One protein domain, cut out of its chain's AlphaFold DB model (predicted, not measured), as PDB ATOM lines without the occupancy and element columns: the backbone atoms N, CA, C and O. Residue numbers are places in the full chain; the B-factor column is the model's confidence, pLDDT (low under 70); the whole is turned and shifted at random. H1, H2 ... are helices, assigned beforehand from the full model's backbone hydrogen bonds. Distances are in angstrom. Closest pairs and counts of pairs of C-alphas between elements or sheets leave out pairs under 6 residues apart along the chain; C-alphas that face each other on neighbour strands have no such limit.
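What this domain is: This is residues 2 to 77 of the 81 residues of an uncharacterized protein of Rhizobium meliloti (UniProt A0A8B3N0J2). A long helix, H1, sticks out as an arm from a small body in which the short H2 packs on the later part of H3, residues 59 to 63, and the very short H4 comes after a tight turn of the chain. The arm and the stretch behind it, residues 2 to 33, stand free and make most of the length. The printed part has 76 residues with four named helices, in the order H1, H2, H3, H4, and no named strand; the class is all helix. The whole is extended, with a radius of gyration of the C-alphas of 20.1 A, and spans 60 by 31 by 25 A.

How they stand to each other: Start at H1, residues 2 to 22, which touches no helix. It is apart from H2, residues 31 to 38, and from H3, residues 50 to 65. Look next at Val 37 and Gly 62, the closest C-alphas of H2 and H3, 5.1 A apart: these helices touch at a steep tilt of 60 degrees, opposite ways, and H3 touches H2 with residues 59 to 63 alone. H4, residues 71 to 75, and H3 only just touch, with 3 pairs of C-alphas within 8 A; H3 does so with residues 60 to 64 alone, and the closest C-alphas, of Cys 64 and Cys 74, are 5.9 A apart. H2 and H4 are apart. In H1, H2, H3 and H4 every O i to N i+4 pair is within hydrogen-bond range.

Where its parts are: Find C-alpha 2 at (-2.890, -4.806, -36.403); from there H1 runs 30.5 A to C-alpha 22 at (-23.947, -17.395, -18.341). H3 runs 22.3 A from Pro 50 to Ala 65, and H2 10.3 A from Val 31 to Val 38. H4 ends at C-alpha 75, (-49.295, -17.235, -6.347).

The domain as a whole: The C-alphas of Thr 2 and Ala 51 are the two farthest apart, 60.5 A. Without residues 2 to 33 the body spans 27 by 23 by 10 A. The link from H2 to H3 is long, with 11 residues. The printed part has no cut, and no printed residue is under 70 in pLDDT.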
ATOM      1  N   THR A   2      -3.078  -4.422 -37.824       74.94
ATOM      2  CA  THR A   2      -2.890  -4.806 -36.403       74.94
ATOM      3  C   THR A   2      -3.983  -4.296 -35.454       74.94
ATOM      4  O   THR A   2      -4.451  -5.026 -34.590       74.94
ATOM      5  N   ARG A   3      -4.473  -3.063 -35.656       79.19
ATOM      6  CA  ARG A   3      -5.587  -2.507 -34.860       79.19
ATOM      7  C   ARG A   3      -6.927  -3.207 -35.108       79.19
ATOM      8  O   ARG A   3      -7.730  -3.278 -34.188       79.19
ATOM      9  N   LEU A   4      -7.178  -3.703 -36.323       78.31
ATOM     10  CA  LEU A   4      -8.383  -4.490 -36.615       78.31
ATOM     11  C   LEU A   4      -8.268  -5.887 -36.001       78.31
ATOM     12  O   LEU A   4      -9.206  -6.318 -35.342       78.31
ATOM     13  N   LEU A   5      -7.103  -6.530 -36.143       84.38
ATOM     14  CA  LEU A   5      -6.817  -7.841 -35.554       84.38
ATOM     15  C   LEU A   5      -6.982  -7.837 -34.027       84.38
ATOM     16  O   LEU A   5      -7.606  -8.729 -33.466       84.38
ATOM     17  N   ASN A   6      -6.478  -6.799 -33.351       86.50
ATOM     18  CA  ASN A   6      -6.627  -6.678 -31.901       86.50
ATOM     19  C   ASN A   6      -8.096  -6.489 -31.493       86.50
ATOM     20  O   ASN A   6      -8.531  -7.063 -30.503       86.50
ATOM     21  N   ARG A   7      -8.887  -5.725 -32.261       88.44
ATOM     22  CA  ARG A   7     -10.313  -5.504 -31.962       88.44
ATOM     23  C   ARG A   7     -11.145  -6.771 -32.150       88.44
ATOM     24  O   ARG A   7     -12.017  -7.039 -31.328       88.44
ATOM     25  N   THR A   8     -10.875  -7.550 -33.197       88.38
ATOM     26  CA  THR A   8     -11.579  -8.816 -33.439       88.38
ATOM     27  C   THR A   8     -11.212  -9.874 -32.402       88.38
ATOM     28  O   THR A   8     -12.100 -10.573 -31.921       88.38
ATOM     29  N   LEU A   9      -9.941  -9.945 -31.986       92.50
ATOM     30  CA  LEU A   9      -9.499 -10.852 -30.925       92.50
ATOM     31  C   LEU A   9     -10.171 -10.525 -29.583       92.50
ATOM     32  O   LEU A   9     -10.708 -11.417 -28.931       92.50
ATOM     33  N   THR A  10     -10.215  -9.245 -29.199       91.12
ATOM     34  CA  THR A  10     -10.895  -8.818 -27.966       91.12
ATOM     35  C   THR A  10     -12.387  -9.153 -27.994       91.12
ATOM     36  O   THR A  10     -12.918  -9.644 -27.000       91.12
ATOM     37  N   ALA A  11     -13.068  -8.938 -29.125       90.38
ATOM     38  CA  ALA A  11     -14.483  -9.282 -29.268       90.38
ATOM     39  C   ALA A  11     -14.735 -10.796 -29.134       90.38
ATOM     40  O   ALA A  11     -15.672 -11.208 -28.449       90.38
ATOM     41  N   ALA A  12     -13.875 -11.628 -29.731       91.75
ATOM     42  CA  ALA A  12     -13.959 -13.080 -29.602       91.75
ATOM     43  C   ALA A  12     -13.756 -13.542 -28.147       91.75
ATOM     44  O   ALA A  12     -14.555 -14.325 -27.638       91.75
ATOM     45  N   ILE A  13     -12.748 -13.003 -27.452       91.88
ATOM     46  CA  ILE A  13     -12.479 -13.319 -26.038       91.88
ATOM     47  C   ILE A  13     -13.670 -12.927 -25.158       91.88
ATOM     48  O   ILE A  13     -14.116 -13.730 -24.341       91.88
ATOM     49  N   MET A  14     -14.223 -11.726 -25.352       89.00
ATOM     50  CA  MET A  14     -15.390 -11.263 -24.593       89.00
ATOM     51  C   MET A  14     -16.618 -12.147 -24.816       89.00
ATOM     52  O   MET A  14     -17.345 -12.412 -23.866       89.00
ATOM     53  N   THR A  15     -16.826 -12.628 -26.043       87.75
ATOM     54  CA  THR A  15     -17.949 -13.518 -26.377       87.75
ATOM     55  C   THR A  15     -17.805 -14.876 -25.688       87.75
ATOM     56  O   THR A  15     -18.757 -15.381 -25.105       87.75
ATOM     57  N   VAL A  16     -16.606 -15.466 -25.684       85.06
ATOM     58  CA  VAL A  16     -16.369 -16.743 -24.990       85.06
ATOM     59  C   VAL A  16     -16.505 -16.582 -23.473       85.06
ATOM     60  O   VAL A  16     -17.132 -17.412 -22.816       85.06
ATOM     61  N   ALA A  17     -15.969 -15.494 -22.914       82.56
ATOM     62  CA  ALA A  17     -16.071 -15.207 -21.486       82.56
ATOM     63  C   ALA A  17     -17.528 -14.995 -21.037       82.56
ATOM     64  O   ALA A  17     -17.924 -15.507 -19.990       82.56
ATOM     65  N   SER A  18     -18.344 -14.295 -21.831       82.31
ATOM     66  CA  SER A  18     -19.757 -14.066 -21.510       82.31
ATOM     67  C   SER A  18     -20.599 -15.338 -21.617       82.31
ATOM     68  O   SER A  18     -21.463 -15.559 -20.772       82.31
ATOM     69  N   MET A  19     -20.304 -16.219 -22.577       81.75
ATOM     70  CA  MET A  19     -20.941 -17.539 -22.658       81.75
ATOM     71  C   MET A  19     -20.590 -18.422 -21.452       81.75
ATOM     72  O   MET A  19     -21.467 -19.089 -20.909       81.75
ATOM     73  N   GLY A  20     -19.331 -18.399 -20.998       75.19
ATOM     74  CA  GLY A  20     -18.898 -19.141 -19.811       75.19
ATOM     75  C   GLY A  20     -19.545 -18.638 -18.517       75.19
ATOM     76  O   GLY A  20     -19.953 -19.444 -17.688       75.19
ATOM     77  N   ALA A  21     -19.693 -17.320 -18.366       74.62
ATOM     78  CA  ALA A  21     -20.326 -16.714 -17.194       74.62
ATOM     79  C   ALA A  21     -21.851 -16.923 -17.136       74.62
ATOM     80  O   ALA A  21     -22.434 -16.871 -16.056       74.62
ATOM     81  N   ALA A  22     -22.505 -17.155 -18.280       72.25
ATOM     82  CA  ALA A  22     -23.947 -17.395 -18.341       72.25
ATOM     83  C   ALA A  22     -24.345 -18.805 -17.869       72.25
ATOM     84  O   ALA A  22     -25.468 -19.011 -17.407       72.25
ATOM     85  N   CYS A  23     -23.439 -19.779 -17.969       79.00
ATOM     86  CA  CYS A  23     -23.686 -21.144 -17.524       79.00
ATOM     87  C   CYS A  23     -23.262 -21.314 -16.062       79.00
ATOM     88  O   CYS A  23     -22.077 -21.290 -15.738       79.00
ATOM     89  N   GLY A  24     -24.228 -21.551 -15.171       76.06
ATOM     90  CA  GLY A  24     -23.927 -21.989 -13.809       76.06
ATOM     91  C   GLY A  24     -23.283 -23.377 -13.829       76.06
ATOM     92  O   GLY A  24     -23.910 -24.343 -14.253       76.06
ATOM     93  N   THR A  25     -22.031 -23.486 -13.384       77.25
ATOM     94  CA  THR A  25     -21.289 -24.760 -13.305       77.25
ATOM     95  C   THR A  25     -21.209 -25.321 -11.888       77.25
ATOM     96  O   THR A  25     -20.718 -26.432 -11.683       77.25
ATOM     97  N   SER A  26     -21.690 -24.577 -10.892       84.94
ATOM     98  CA  SER A  26     -21.711 -25.024  -9.505       84.94
ATOM     99  C   SER A  26     -22.804 -26.066  -9.279       84.94
ATOM    100  O   SER A  26     -23.965 -25.894  -9.650       84.94
ATOM    101  N   ALA A  27     -22.427 -27.160  -8.619       88.31
ATOM    102  CA  ALA A  27     -23.392 -28.123  -8.119       88.31
ATOM    103  C   ALA A  27     -24.190 -27.523  -6.941       88.31
ATOM    104  O   ALA A  27     -23.668 -26.673  -6.209       88.31
ATOM    105  N   PRO A  28     -25.426 -27.992  -6.694       89.69
ATOM    106  CA  PRO A  28     -26.147 -27.651  -5.476       89.69
ATOM    107  C   PRO A  28     -25.353 -28.084  -4.241       89.69
ATOM    108  O   PRO A  28     -24.875 -29.216  -4.177       89.69
ATOM    109  N   ALA A  29     -25.302 -27.230  -3.217       93.81
ATOM    110  CA  ALA A  29     -24.648 -27.555  -1.946       93.81
ATOM    111  C   ALA A  29     -25.250 -28.798  -1.256       93.81
ATOM    112  O   ALA A  29     -24.568 -29.477  -0.494       93.81
ATOM    113  N   ASN A  30     -26.522 -29.117  -1.529       95.19
ATOM    114  CA  ASN A  30     -27.191 -30.308  -1.011       95.19
ATOM    115  C   ASN A  30     -28.110 -30.947  -2.063       95.19
ATOM    116  O   ASN A  30     -29.297 -30.630  -2.163       95.19
ATOM    117  N   VAL A  31     -27.565 -31.899  -2.824       95.38
ATOM    118  CA  VAL A  31     -28.305 -32.639  -3.858       95.38
ATOM    119  C   VAL A  31     -29.447 -33.470  -3.264       95.38
ATOM    120  O   VAL A  31     -30.535 -33.514  -3.835       95.38
ATOM    121  N   ALA A  32     -29.245 -34.102  -2.104       96.56
ATOM    122  CA  ALA A  32     -30.274 -34.925  -1.465       96.56
ATOM    123  C   ALA A  32     -31.458 -34.081  -0.962       96.56
ATOM    124  O   ALA A  32     -32.616 -34.471  -1.109       96.56
ATOM    125  N   GLY A  33     -31.178 -32.905  -0.394       95.38
ATOM    126  CA  GLY A  33     -32.185 -31.917  -0.012       95.38
ATOM    127  C   GLY A  33     -32.970 -31.426  -1.224       95.38
ATOM    128  O   GLY A  33     -34.194 -31.534  -1.235       95.38
ATOM    129  N   LEU A  34     -32.267 -30.998  -2.276       94.75
ATOM    130  CA  LEU A  34     -32.895 -30.544  -3.516       94.75
ATOM    131  C   LEU A  34     -33.782 -31.629  -4.141       94.75
ATOM    132  O   LEU A  34     -34.915 -31.351  -4.528       94.75
ATOM    133  N   ARG A  35     -33.311 -32.882  -4.185       96.06
ATOM    134  CA  ARG A  35     -34.079 -34.011  -4.728       96.06
ATOM    135  C   ARG A  35     -35.363 -34.281  -3.941       96.06
ATOM    136  O   ARG A  35     -36.354 -34.665  -4.550       96.06
ATOM    137  N   ARG A  36     -35.368 -34.077  -2.618       96.00
ATOM    138  CA  ARG A  36     -36.587 -34.205  -1.798       96.00
ATOM    139  C   ARG A  36     -37.597 -33.090  -2.066       96.00
ATOM    140  O   ARG A  36     -38.786 -33.368  -2.042       96.00
ATOM    141  N   VAL A  37     -37.127 -31.868  -2.325       96.38
ATOM    142  CA  VAL A  37     -37.983 -30.706  -2.624       96.38
ATOM    143  C   VAL A  37     -38.586 -30.797  -4.026       96.38
ATOM    144  O   VAL A  37     -39.793 -30.686  -4.188       96.38
ATOM    145  N   VAL A  38     -37.750 -31.011  -5.045       95.69
ATOM    146  CA  VAL A  38     -38.170 -30.997  -6.458       95.69
ATOM    147  C   VAL A  38     -38.839 -32.316  -6.872       95.69
ATOM    148  O   VAL A  38     -39.707 -32.335  -7.747       95.69
ATOM    149  N   GLY A  39     -38.439 -33.430  -6.251       96.44
ATOM    150  CA  GLY A  39     -38.889 -34.769  -6.616       96.44
ATOM    151  C   GLY A  39     -38.354 -35.226  -7.977       96.44
ATOM    152  O   GLY A  39     -37.308 -34.780  -8.452       96.44
ATOM    153  N   THR A  40     -39.067 -36.163  -8.602       97.06
ATOM    154  CA  THR A  40     -38.698 -36.756  -9.904       97.06
ATOM    155  C   THR A  40     -39.832 -36.734 -10.924       97.06
ATOM    156  O   THR A  40     -39.700 -37.321 -11.994       97.06
ATOM    157  N   ASP A  41     -40.945 -36.071 -10.610       96.69
ATOM    158  CA  ASP A  41     -42.149 -36.081 -11.444       96.69
ATOM    159  C   ASP A  41     -41.919 -35.504 -12.847       96.69
ATOM    160  O   ASP A  41     -42.515 -35.985 -13.810       96.69
ATOM    161  N   LEU A  42     -41.018 -34.525 -12.987       96.25
ATOM    162  CA  LEU A  42     -40.676 -33.929 -14.283       96.25
ATOM    163  C   LEU A  42     -39.902 -34.863 -15.220       96.25
ATOM    164  O   LEU A  42     -39.846 -34.593 -16.419       96.25
ATOM    165  N   ILE A  43     -39.299 -35.947 -14.721       96.88
ATOM    166  CA  ILE A  43     -38.528 -36.858 -15.573       96.88
ATOM    167  C   ILE A  43     -39.469 -37.459 -16.630       96.88
ATOM    168  O   ILE A  43     -40.427 -38.170 -16.320       96.88
ATOM    169  N   GLY A  44     -39.207 -37.137 -17.899       95.56
ATOM    170  CA  GLY A  44     -40.014 -37.575 -19.039       95.56
ATOM    171  C   GLY A  44     -41.358 -36.852 -19.209       95.56
ATOM    172  O   GLY A  44     -42.171 -37.298 -20.020       95.56
ATOM    173  N   ALA A  45     -41.629 -35.769 -18.472       97.06
ATOM    174  CA  ALA A  45     -42.772 -34.901 -18.754       97.06
ATOM    175  C   ALA A  45     -42.547 -34.155 -20.080       97.06
ATOM    176  O   ALA A  45     -41.463 -33.625 -20.321       97.06
ATOM    177  N   ARG A  46     -43.564 -34.122 -20.948       96.62
ATOM    178  CA  ARG A  46     -43.471 -33.478 -22.278       96.62
ATOM    179  C   ARG A  46     -44.325 -32.223 -22.426       96.62
ATOM    180  O   ARG A  46     -44.388 -31.667 -23.515       96.62
ATOM    181  N   CYS A  47     -45.007 -31.811 -21.357       92.44
ATOM    182  CA  CYS A  47     -45.955 -30.694 -21.369       92.44
ATOM    183  C   CYS A  47     -47.052 -30.825 -22.449       92.44
ATOM    184  O   CYS A  47     -47.535 -29.821 -22.957       92.44
ATOM    185  N   ALA A  48     -47.438 -32.050 -22.824       96.75
ATOM    186  CA  ALA A  48     -48.357 -32.289 -23.943       96.75
ATOM    187  C   ALA A  48     -49.755 -32.727 -23.490       96.75
ATOM    188  O   ALA A  48     -50.707 -32.696 -24.265       96.75
ATOM    189  N   THR A  49     -49.883 -33.184 -22.245       96.12
ATOM    190  CA  THR A  49     -51.112 -33.795 -21.732       96.12
ATOM    191  C   THR A  49     -51.493 -33.233 -20.363       96.12
ATOM    192  O   THR A  49     -50.625 -32.776 -19.616       96.12
ATOM    193  N   PRO A  50     -52.765 -33.365 -19.940       95.44
ATOM    194  CA  PRO A  50     -53.154 -33.060 -18.562       95.44
ATOM    195  C   PRO A  50     -52.378 -33.874 -17.514       95.44
ATOM    196  O   PRO A  50     -52.210 -33.434 -16.380       95.44
ATOM    197  N   ALA A  51     -51.899 -35.071 -17.870       96.62
ATOM    198  CA  ALA A  51     -51.045 -35.867 -16.994       96.62
ATOM    199  C   ALA A  51     -49.645 -35.255 -16.837       96.62
ATOM    200  O   ALA A  51     -49.104 -35.279 -15.732       96.62
ATOM    201  N   ASP A  52     -49.087 -34.675 -17.905       96.75
ATOM    202  CA  ASP A  52     -47.844 -33.904 -17.833       96.75
ATOM    203  C   ASP A  52     -48.027 -32.645 -16.987       96.75
ATOM    204  O   ASP A  52     -47.192 -32.375 -16.130       96.75
ATOM    205  N   GLN A  53     -49.150 -31.933 -17.139       94.56
ATOM    206  CA  GLN A  53     -49.421 -30.755 -16.313       94.56
ATOM    207  C   GLN A  53     -49.466 -31.109 -14.822       94.56
ATOM    208  O   GLN A  53     -48.814 -30.455 -14.019       94.56
ATOM    209  N   ARG A  54     -50.112 -32.222 -14.447       94.88
ATOM    210  CA  ARG A  54     -50.102 -32.690 -13.050       94.88
ATOM    211  C   ARG A  54     -48.698 -32.995 -12.521       94.88
ATOM    212  O   ARG A  54     -48.478 -32.868 -11.322       94.88
ATOM    213  N   LYS A  55     -47.767 -33.451 -13.366       96.62
ATOM    214  CA  LYS A  55     -46.365 -33.659 -12.961       96.62
ATOM    215  C   LYS A  55     -45.683 -32.323 -12.664       96.62
ATOM    216  O   LYS A  55     -45.010 -32.209 -11.646       96.62
ATOM    217  N   ILE A  56     -45.905 -31.320 -13.516       94.56
ATOM    218  CA  ILE A  56     -45.399 -29.954 -13.316       94.56
ATOM    219  C   ILE A  56     -45.960 -29.372 -12.019       94.56
ATOM    220  O   ILE A  56     -45.189 -28.940 -11.167       94.56
ATOM    221  N   ASP A  57     -47.279 -29.451 -11.831       94.06
ATOM    222  CA  ASP A  57     -47.960 -28.931 -10.644       94.06
ATOM    223  C   ASP A  57     -47.409 -29.562  -9.352       94.06
ATOM    224  O   ASP A  57     -47.168 -28.859  -8.373       94.06
ATOM    225  N   ARG A  58     -47.138 -30.876  -9.338       95.69
ATOM    226  CA  ARG A  58     -46.543 -31.541  -8.164       95.69
ATOM    227  C   ARG A  58     -45.132 -31.050  -7.850       95.69
ATOM    228  O   ARG A  58     -44.823 -30.825  -6.681       95.69
ATOM    229  N   THR A  59     -44.288 -30.849  -8.861       96.38
ATOM    230  CA  THR A  59     -42.946 -30.288  -8.646       96.38
ATOM    231  C   THR A  59     -43.014 -28.858  -8.112       96.38
ATOM    232  O   THR A  59     -42.296 -28.517  -7.175       96.38
ATOM    233  N   VAL A  60     -43.913 -28.042  -8.653       95.69
ATOM    234  CA  VAL A  60     -44.156 -26.663  -8.206       95.69
ATOM    235  C   VAL A  60     -44.570 -26.615  -6.742       95.69
ATOM    236  O   VAL A  60     -44.011 -25.833  -5.977       95.69
ATOM    237  N   VAL A  61     -45.502 -27.479  -6.329       95.38
ATOM    238  CA  VAL A  61     -45.946 -27.564  -4.931       95.38
ATOM    239  C   VAL A  61     -44.765 -27.823  -3.998       95.38
ATOM    240  O   VAL A  61     -44.658 -27.159  -2.970       95.38
ATOM    241  N   GLY A  62     -43.854 -28.730  -4.360       96.38
ATOM    242  CA  GLY A  62     -42.649 -28.998  -3.571       96.38
ATOM    243  C   GLY A  62     -41.735 -27.774  -3.442       96.38
ATOM    244  O   GLY A  62     -41.316 -27.429  -2.337       96.38
ATOM    245  N   ILE A  63     -41.484 -27.075  -4.551       96.75
ATOM    246  CA  ILE A  63     -40.661 -25.854  -4.593       96.75
ATOM    247  C   ILE A  63     -41.274 -24.736  -3.733       96.75
ATOM    248  O   ILE A  63     -40.560 -24.098  -2.955       96.75
ATOM    249  N   CYS A  64     -42.590 -24.539  -3.820       96.50
ATOM    250  CA  CYS A  64     -43.323 -23.562  -3.016       96.50
ATOM    251  C   CYS A  64     -43.346 -23.918  -1.528       96.50
ATOM    252  O   CYS A  64     -43.072 -23.065  -0.688       96.50
ATOM    253  N   ALA A  65     -43.603 -25.184  -1.185       95.19
ATOM    254  CA  ALA A  65     -43.619 -25.648   0.203       95.19
ATOM    255  C   ALA A  65     -42.249 -25.514   0.888       95.19
ATOM    256  O   ALA A  65     -42.175 -25.300   2.095       95.19
ATOM    257  N   ALA A  66     -41.160 -25.619   0.123       96.12
ATOM    258  CA  ALA A  66     -39.801 -25.427   0.617       96.12
ATOM    259  C   ALA A  66     -39.344 -23.955   0.637       96.12
ATOM    260  O   ALA A  66     -38.180 -23.703   0.944       96.12
ATOM    261  N   ALA A  67     -40.224 -23.005   0.289       95.38
ATOM    262  CA  ALA A  67     -39.927 -21.575   0.184       95.38
ATOM    263  C   ALA A  67     -38.720 -21.253  -0.723       95.38
ATOM    264  O   ALA A  67     -38.004 -20.275  -0.510       95.38
ATOM    265  N   VAL A  68     -38.479 -22.087  -1.742       94.75
ATOM    266  CA  VAL A  68     -37.457 -21.818  -2.770       94.75
ATOM    267  C   VAL A  68     -37.909 -20.669  -3.672       94.75
ATOM    268  O   VAL A  68     -37.094 -19.862  -4.107       94.75
ATOM    269  N   TRP A  69     -39.216 -20.597  -3.925       95.88
ATOM    270  CA  TRP A  69     -39.879 -19.436  -4.500       95.88
ATOM    271  C   TRP A  69     -40.604 -18.655  -3.410       95.88
ATOM    272  O   TRP A  69     -41.063 -19.216  -2.414       95.88
ATOM    273  N   THR A  70     -40.718 -17.350  -3.623       96.38
ATOM    274  CA  THR A  70     -41.518 -16.465  -2.781       96.38
ATOM    275  C   THR A  70     -43.004 -16.791  -2.905       96.38
ATOM    276  O   THR A  70     -43.466 -17.304  -3.927       96.38
ATOM    277  N   GLU A  71     -43.791 -16.406  -1.901       93.25
ATOM    278  CA  GLU A  71     -45.252 -16.544  -1.948       93.25
ATOM    279  C   GLU A  71     -45.854 -15.880  -3.194       93.25
ATOM    280  O   GLU A  71     -46.759 -16.432  -3.813       93.25
ATOM    281  N   LYS A  72     -45.308 -14.731  -3.617       94.31
ATOM    282  CA  LYS A  72     -45.756 -14.026  -4.823       94.31
ATOM    283  C   LYS A  72     -45.454 -14.809  -6.101       94.31
ATOM    284  O   LYS A  72     -46.275 -14.817  -7.009       94.31
ATOM    285  N   GLU A  73     -44.295 -15.452  -6.199       95.31
ATOM    286  CA  GLU A  73     -43.964 -16.312  -7.342       95.31
ATOM    287  C   GLU A  73     -44.849 -17.561  -7.369       95.31
ATOM    288  O   GLU A  73     -45.347 -17.934  -8.429       95.31
ATOM    289  N   CYS A  74     -45.119 -18.148  -6.203       94.62
ATOM    290  CA  CYS A  74     -46.034 -19.274  -6.060       94.62
ATOM    291  C   CYS A  74     -47.489 -18.911  -6.378       94.62
ATOM    292  O   CYS A  74     -48.186 -19.711  -6.990       94.62
ATOM    293  N   ALA A  75     -47.945 -17.704  -6.032       91.62
ATOM    294  CA  ALA A  75     -49.295 -17.235  -6.347       91.62
ATOM    295  C   ALA A  75     -49.552 -17.136  -7.858       91.62
ATOM    296  O   ALA A  75     -50.675 -17.348  -8.305       91.62
ATOM    297  N   ARG A  76     -48.501 -16.895  -8.654       90.69
ATOM    298  CA  ARG A  76     -48.602 -16.886 -10.120       90.69
ATOM    299  C   ARG A  76     -48.893 -18.264 -10.703       90.69
ATOM    300  O   ARG A  76     -49.353 -18.378 -11.838       90.69
ATOM    301  N   HIS A  77     -48.630 -19.326  -9.946       82.44
ATOM    302  CA  HIS A  77     -48.954 -20.673 -10.374       82.44
ATOM    303  C   HIS A  77     -50.464 -20.916 -10.288       82.44
ATOM    304  O   HIS A  77     -51.027 -21.087  -9.212       82.44
TER     305      HIS A  77